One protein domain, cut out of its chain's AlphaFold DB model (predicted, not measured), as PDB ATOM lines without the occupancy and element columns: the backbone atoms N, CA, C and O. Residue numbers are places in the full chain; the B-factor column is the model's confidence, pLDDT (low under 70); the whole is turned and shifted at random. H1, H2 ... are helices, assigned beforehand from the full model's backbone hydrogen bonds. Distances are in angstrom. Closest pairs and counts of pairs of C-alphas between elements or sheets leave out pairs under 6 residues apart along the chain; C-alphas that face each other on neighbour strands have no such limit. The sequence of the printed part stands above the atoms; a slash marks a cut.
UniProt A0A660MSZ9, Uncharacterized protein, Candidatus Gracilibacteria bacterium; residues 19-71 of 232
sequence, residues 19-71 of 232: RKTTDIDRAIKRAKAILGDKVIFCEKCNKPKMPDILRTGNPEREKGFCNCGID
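What this domain is: This is residues 19 to 71 of the 232 residues of an uncharacterized protein of Candidatus Gracilibacteria bacterium (UniProt A0A660MSZ9). With little regular structure, the domain is one long helix, H1, forming one side, and loops that fold back beside it and hold a short helix, H2. Residues 55 to 60 stick out. The printed part has 53 residues and two named helices, H1 then H2, with no named strand; the class is all helix, though 21 residues are in named elements. It is compact and rounded, with a radius of gyration of the C-alphas of 10.3 A and spans of 23 by 21 by 21 A.

Where its parts are: Find C-alpha 19 at (492.056, 575.161, 869.919); from there H1, residues 19 to 35, runs 24.2 A to C-alpha 35 at (486.504, 551.708, 871.544). Look next for H2, residues 52 to 55, 4.7 A long.

How they stand to each other: H1 and H2 are near each other, with 5 pairs of C-alphas within 10 A but no pair within 8 A. In H1 every O i to N i+4 pair is within hydrogen-bond range; H2 is too short for one, and its one O i to N i+3 pair is within range.

The domain as a whole: The farthest C-alphas, of Gly 36 and Asp 71, are 27.0 A apart. The printed part has no cut. The link from H1 to H2 is long, 16 residues. Check the B-factor column: residues 19 to 20, 52 to 62 and 67 to 71 are under 70.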
ATOM      1  N   ARG A  19     491.490 576.084 868.920       68.00
ATOM      2  CA  ARG A  19     492.056 575.161 869.919       68.00
ATOM      3  C   ARG A  19     491.009 574.159 870.411       68.00
ATOM      4  O   ARG A  19     491.268 572.959 870.413       68.00
ATOM      5  N   LYS A  20     489.798 574.627 870.736       67.12
ATOM      6  CA  LYS A  20     488.691 573.761 871.172       67.12
ATOM      7  C   LYS A  20     488.326 572.699 870.135       67.12
ATOM      8  O   LYS A  20     488.087 571.562 870.527       67.12
ATOM      9  N   THR A  21     488.302 573.034 868.843       72.19
ATOM     10  CA  THR A  21     488.046 572.045 867.783       72.19
ATOM     11  C   THR A  21     489.189 571.033 867.680       72.19
ATOM     12  O   THR A  21     488.927 569.835 867.693       72.19
ATOM     13  N   THR A  22     490.453 571.476 867.733       80.50
ATOM     14  CA  THR A  22     491.608 570.551 867.700       80.50
ATOM     15  C   THR A  22     491.691 569.608 868.902       80.50
ATOM     16  O   THR A  22     492.230 568.505 868.786       80.50
ATOM     17  N   ASP A  23     491.195 570.032 870.065       80.75
ATOM     18  CA  ASP A  23     491.146 569.196 871.266       80.75
ATOM     19  C   ASP A  23     490.037 568.138 871.152       80.75
ATOM     20  O   ASP A  23     490.253 566.979 871.502       80.75
ATOM     21  N   ILE A  24     488.873 568.498 870.594       81.75
ATOM     22  CA  ILE A  24     487.776 567.551 870.335       81.75
ATOM     23  C   ILE A  24     488.209 566.495 869.310       81.75
ATOM     24  O   ILE A  24     488.023 565.306 869.556       81.75
ATOM     25  N   ASP A  25     488.852 566.895 868.211       83.12
ATOM     26  CA  ASP A  25     489.315 565.956 867.180       83.12
ATOM     27  C   ASP A  25     490.343 564.955 867.729       83.12
ATOM     28  O   ASP A  25     490.301 563.760 867.417       83.12
ATOM     29  N   ARG A  26     491.248 565.419 868.602       83.44
ATOM     30  CA  ARG A  26     492.194 564.549 869.317       83.44
ATOM     31  C   ARG A  26     491.482 563.577 870.254       83.44
ATOM     32  O   ARG A  26     491.815 562.390 870.244       83.44
ATOM     33  N   ALA A  27     490.495 564.048 871.014       82.44
ATOM     34  CA  ALA A  27     489.695 563.201 871.896       82.44
ATOM     35  C   ALA A  27     488.913 562.134 871.111       82.44
ATOM     36  O   ALA A  27     488.888 560.973 871.518       82.44
ATOM     37  N   ILE A  28     488.350 562.481 869.948       84.62
ATOM     38  CA  ILE A  28     487.661 561.529 869.062       84.62
ATOM     39  C   ILE A  28     488.633 560.463 868.550       84.62
ATOM     40  O   ILE A  28     488.316 559.278 868.623       84.62
ATOM     41  N   LYS A  29     489.825 560.849 868.069       85.69
ATOM     42  CA  LYS A  29     490.840 559.883 867.608       85.69
ATOM     43  C   LYS A  29     491.247 558.909 868.713       85.69
ATOM     44  O   LYS A  29     491.316 557.710 868.463       85.69
ATOM     45  N   ARG A  30     491.468 559.402 869.935       80.50
ATOM     46  CA  ARG A  30     491.788 558.553 871.096       80.50
ATOM     47  C   ARG A  30     490.635 557.635 871.487       80.50
ATOM     48  O   ARG A  30     490.862 556.455 871.723       80.50
ATOM     49  N   ALA A  31     489.405 558.146 871.511       79.69
ATOM     50  CA  ALA A  31     488.227 557.333 871.792       79.69
ATOM     51  C   ALA A  31     488.073 556.200 870.767       79.69
ATOM     52  O   ALA A  31     487.858 555.056 871.157       79.69
ATOM     53  N   LYS A  32     488.256 556.504 869.474       85.81
ATOM     54  CA  LYS A  32     488.226 555.515 868.386       85.81
ATOM     55  C   LYS A  32     489.353 554.490 868.491       85.81
ATOM     56  O   LYS A  32     489.123 553.322 868.220       85.81
ATOM     57  N   ALA A  33     490.546 554.894 868.926       83.25
ATOM     58  CA  ALA A  33     491.663 553.967 869.114       83.25
ATOM     59  C   ALA A  33     491.395 552.907 870.203       83.25
ATOM     60  O   ALA A  33     491.982 551.834 870.156       83.25
ATOM     61  N   ILE A  34     490.516 553.200 871.167       79.44
ATOM     62  CA  ILE A  34     490.224 552.315 872.309       79.44
ATOM     63  C   ILE A  34     488.908 551.559 872.118       79.44
ATOM     64  O   ILE A  34     488.826 550.371 872.412       79.44
ATOM     65  N   LEU A  35     487.863 552.247 871.654       77.94
ATOM     66  CA  LEU A  35     486.504 551.708 871.544       77.94
ATOM     67  C   LEU A  35     486.094 551.377 870.098       77.94
ATOM     68  O   LEU A  35     485.003 550.844 869.889       77.94
ATOM     69  N   GLY A  36     486.922 551.697 869.099       79.50
ATOM     70  CA  GLY A  36     486.578 551.541 867.684       79.50
ATOM     71  C   GLY A  36     485.373 552.402 867.300       79.50
ATOM     72  O   GLY A  36     485.308 553.582 867.638       79.50
ATOM     73  N   ASP A  37     484.387 551.799 866.639       77.38
ATOM     74  CA  ASP A  37     483.147 552.476 866.233       77.38
ATOM     75  C   ASP A  37     482.145 552.669 867.384       77.38
ATOM     76  O   ASP A  37     481.140 553.360 867.231       77.38
ATOM     77  N   LYS A  38     482.427 552.131 868.578       79.12
ATOM     78  CA  LYS A  38     481.552 552.237 869.759       79.12
ATOM     79  C   LYS A  38     481.732 553.548 870.536       79.12
ATOM     80  O   LYS A  38     481.416 553.611 871.725       79.12
ATOM     81  N   VAL A  39     482.265 554.603 869.913       79.81
ATOM     82  CA  VAL A  39     482.427 555.905 870.578       79.81
ATOM     83  C   VAL A  39     481.057 556.514 870.847       79.81
ATOM     84  O   VAL A  39     480.348 556.931 869.936       79.81
ATOM     85  N   ILE A  40     480.704 556.611 872.124       81.75
ATOM     86  CA  ILE A  40     479.452 557.228 872.555       81.75
ATOM     87  C   ILE A  40     479.658 558.739 872.629       81.75
ATOM     88  O   ILE A  40     480.497 559.225 873.392       81.75
ATOM     89  N   PHE A  41     478.866 559.497 871.881       84.12
ATOM     90  CA  PHE A  41     478.842 560.955 871.968       84.12
ATOM     91  C   PHE A  41     477.805 561.418 872.988       84.12
ATOM     92  O   PHE A  41     476.802 560.756 873.247       84.12
ATOM     93  N   CYS A  42     478.063 562.554 873.627       81.06
ATOM     94  CA  CYS A  42     477.085 563.168 874.509       81.06
ATOM     95  C   CYS A  42     476.086 564.005 873.718       81.06
ATOM     96  O   CYS A  42     476.473 564.975 873.077       81.06
ATOM     97  N   GLU A  43     474.804 563.704 873.890       77.50
ATOM     98  CA  GLU A  43     473.680 564.398 873.251       77.50
ATOM     99  C   GLU A  43     473.586 565.892 873.605       77.50
ATOM    100  O   GLU A  43     473.079 566.685 872.822       77.50
ATOM    101  N   LYS A  44     474.103 566.311 874.772       76.12
ATOM    102  CA  LYS A  44     474.054 567.720 875.213       76.12
ATOM    103  C   LYS A  44     475.157 568.598 874.627       76.12
ATOM    104  O   LYS A  44     474.943 569.790 874.440       76.12
ATOM    105  N   CYS A  45     476.360 568.060 874.426       78.00
ATOM    106  CA  CYS A  45     477.524 568.865 874.028       78.00
ATOM    107  C   CYS A  45     478.243 568.370 872.773       78.00
ATOM    108  O   CYS A  45     479.260 568.954 872.405       78.00
ATOM    109  N   ASN A  46     477.747 567.302 872.137       80.44
ATOM    110  CA  ASN A  46     478.307 566.666 870.941       80.44
ATOM    111  C   ASN A  46     479.797 566.293 871.049       80.44
ATOM    112  O   ASN A  46     480.486 566.135 870.045       80.44
ATOM    113  N   LYS A  47     480.310 566.127 872.273       84.06
ATOM    114  CA  LYS A  47     481.676 565.656 872.538       84.06
ATOM    115  C   LYS A  47     481.686 564.153 872.819       84.06
ATOM    116  O   LYS A  47     480.714 563.650 873.394       84.06
ATOM    117  N   PRO A  48     482.777 563.437 872.492       84.50
ATOM    118  CA  PRO A  48     482.909 562.025 872.843       84.50
ATOM    119  C   PRO A  48     482.908 561.855 874.368       84.50
ATOM    120  O   PRO A  48     483.536 562.633 875.092       84.50
ATOM    121  N   LYS A  49     482.209 560.844 874.888       80.31
ATOM    122  CA  LYS A  49     482.338 560.429 876.290       80.31
ATOM    123  C   LYS A  49     483.691 559.740 876.476       80.31
ATOM    124  O   LYS A  49     484.127 558.980 875.617       80.31
ATOM    125  N   MET A  50     484.363 560.026 877.591       76.44
ATOM    126  CA  MET A  50     485.632 559.375 877.913       76.44
ATOM    127  C   MET A  50     485.381 557.889 878.227       76.44
ATOM    128  O   MET A  50     484.510 557.624 879.063       76.44
ATOM    129  N   PRO A  51     486.099 556.952 877.579       75.56
ATOM    130  CA  PRO A  51     486.040 555.522 877.890       75.56
ATOM    131  C   PRO A  51     486.365 555.249 879.363       75.56
ATOM    132  O   PRO A  51     487.245 555.905 879.920       75.56
ATOM    133  N   ASP A  52     485.722 554.254 879.980       68.00
ATOM    134  CA  ASP A  52     485.946 553.943 881.403       68.00
ATOM    135  C   ASP A  52     487.383 553.481 881.701       68.00
ATOM    136  O   ASP A  52     487.923 553.809 882.753       68.00
ATOM    137  N   ILE A  53     488.058 552.849 880.735       67.19
ATOM    138  CA  ILE A  53     489.479 552.460 880.826       67.19
ATOM    139  C   ILE A  53     490.394 553.686 880.997       67.19
ATOM    140  O   ILE A  53     491.397 553.627 881.699       67.19
ATOM    141  N   LEU A  54     490.038 554.821 880.383       64.50
ATOM    142  CA  LEU A  54     490.758 556.089 880.560       64.50
ATOM    143  C   LEU A  54     490.305 556.855 881.810       64.50
ATOM    144  O   LEU A  54     490.920 557.852 882.178       64.50
ATOM    145  N   ARG A  55     489.196 556.440 882.432       60.41
ATOM    146  CA  ARG A  55     488.567 557.112 883.575       60.41
ATOM    147  C   ARG A  55     489.151 556.655 884.905       60.41
ATOM    148  O   ARG A  55     489.208 557.441 885.847       60.41
ATOM    149  N   THR A  56     489.580 555.403 884.992       45.62
ATOM    150  CA  THR A  56     490.266 554.865 886.168       45.62
ATOM    151  C   THR A  56     491.620 555.546 886.360       45.62
ATOM    152  O   THR A  56     492.518 555.390 885.541       45.62
ATOM    153  N   GLY A  57     491.763 556.302 887.452       42.03
ATOM    154  CA  GLY A  57     493.038 556.887 887.884       42.03
ATOM    155  C   GLY A  57     493.283 558.343 887.480       42.03
ATOM    156  O   GLY A  57     494.277 558.908 887.929       42.03
ATOM    157  N   ASN A  58     492.393 558.977 886.705       46.81
ATOM    158  CA  ASN A  58     492.513 560.399 886.376       46.81
ATOM    159  C   ASN A  58     491.217 561.172 886.705       46.81
ATOM    160  O   ASN A  58     490.233 561.058 885.964       46.81
ATOM    161  N   PRO A  59     491.177 561.936 887.819       48.56
ATOM    162  CA  PRO A  59     490.009 562.739 888.187       48.56
ATOM    163  C   PRO A  59     489.778 563.904 887.211       48.56
ATOM    164  O   PRO A  59     488.642 564.359 887.057       48.56
ATOM    165  N   GLU A  60     490.821 564.346 886.505       51.22
ATOM    166  CA  GLU A  60     490.732 565.348 885.449       51.22
ATOM    167  C   GLU A  60     490.535 564.664 884.092       51.22
ATOM    168  O   GLU A  60     491.394 563.934 883.597       51.22
ATOM    169  N   ARG A  61     489.386 564.897 883.445       61.09
ATOM    170  CA  ARG A  61     489.197 564.429 882.066       61.09
ATOM    171  C   ARG A  61     490.117 565.194 881.125       61.09
ATOM    172  O   ARG A  61     490.185 566.422 881.168       61.09
ATOM    173  N   GLU A  62     490.752 564.464 880.214       67.62
ATOM    174  CA  GLU A  62     491.564 565.070 879.164       67.62
ATOM    175  C   GLU A  62     490.750 566.090 878.346       67.62
ATOM    176  O   GLU A  62     489.557 565.913 878.064       67.62
ATOM    177  N   LYS A  63     491.414 567.179 877.937       72.25
ATOM    178  CA  LYS A  63     490.802 568.230 877.114       72.25
ATOM    179  C   LYS A  63     490.210 567.627 875.834       72.25
ATOM    180  O   LYS A  63     490.880 566.886 875.125       72.25
ATOM    181  N   GLY A  64     488.958 567.982 875.536       70.69
ATOM    182  CA  GLY A  64     488.235 567.541 874.332       70.69
ATOM    183  C   GLY A  64     487.101 566.541 874.586       70.69
ATOM    184  O   GLY A  64     486.155 566.509 873.799       70.69
ATOM    185  N   PHE A  65     487.116 565.804 875.704       81.56
ATOM    186  CA  PHE A  65     486.026 564.894 876.081       81.56
ATOM    187  C   PHE A  65     484.806 565.619 876.682       81.56
ATOM    188  O   PHE A  65     484.856 566.785 877.086       81.56
ATOM    189  N   CYS A  66     483.667 564.925 876.702       78.00
ATOM    190  CA  CYS A  66     482.426 565.389 877.310       78.00
ATOM    191  C   CYS A  66     482.528 565.464 878.842       78.00
ATOM    192  O   CYS A  66     482.902 564.477 879.486       78.00
ATOM    193  N   ASN A  67     482.041 566.585 879.396       68.75
ATOM    194  CA  ASN A  67     481.870 566.817 880.837       68.75
ATOM    195  C   ASN A  67     480.397 566.871 881.292       68.75
ATOM    196  O   ASN A  67     480.122 567.034 882.475       68.75
ATOM    197  N   CYS A  68     479.425 566.757 880.383       59.56
ATOM    198  CA  CYS A  68     478.008 566.767 880.753       59.56
ATOM    199  C   CYS A  68     477.643 565.529 881.586       59.56
ATOM    200  O   CYS A  68     477.967 564.407 881.194       59.56
ATOM    201  N   GLY A  69     476.933 565.740 882.698       50.59
ATOM    202  CA  GLY A  69     476.516 564.669 883.612       50.59
ATOM    203  C   GLY A  69     477.612 564.195 884.570       50.59
ATOM    204  O   GLY A  69     477.433 563.182 885.237       50.59
ATOM    205  N   ILE A  70     478.741 564.903 884.628       53.00
ATOM    206  CA  ILE A  70     479.750 564.733 885.670       53.00
ATOM    207  C   ILE A  70     479.425 565.764 886.744       53.00
ATOM    208  O   ILE A  70     479.497 566.961 886.468       53.00
ATOM    209  N   ASP A  71     479.071 565.312 887.947       49.22
ATOM    210  CA  ASP A  71     479.169 566.188 889.110       49.22
ATOM    211  C   ASP A  71     480.641 566.582 889.242       49.22
ATOM    212  O   ASP A  71     481.480 565.681 889.386       49.22
TER     213      ASP A  71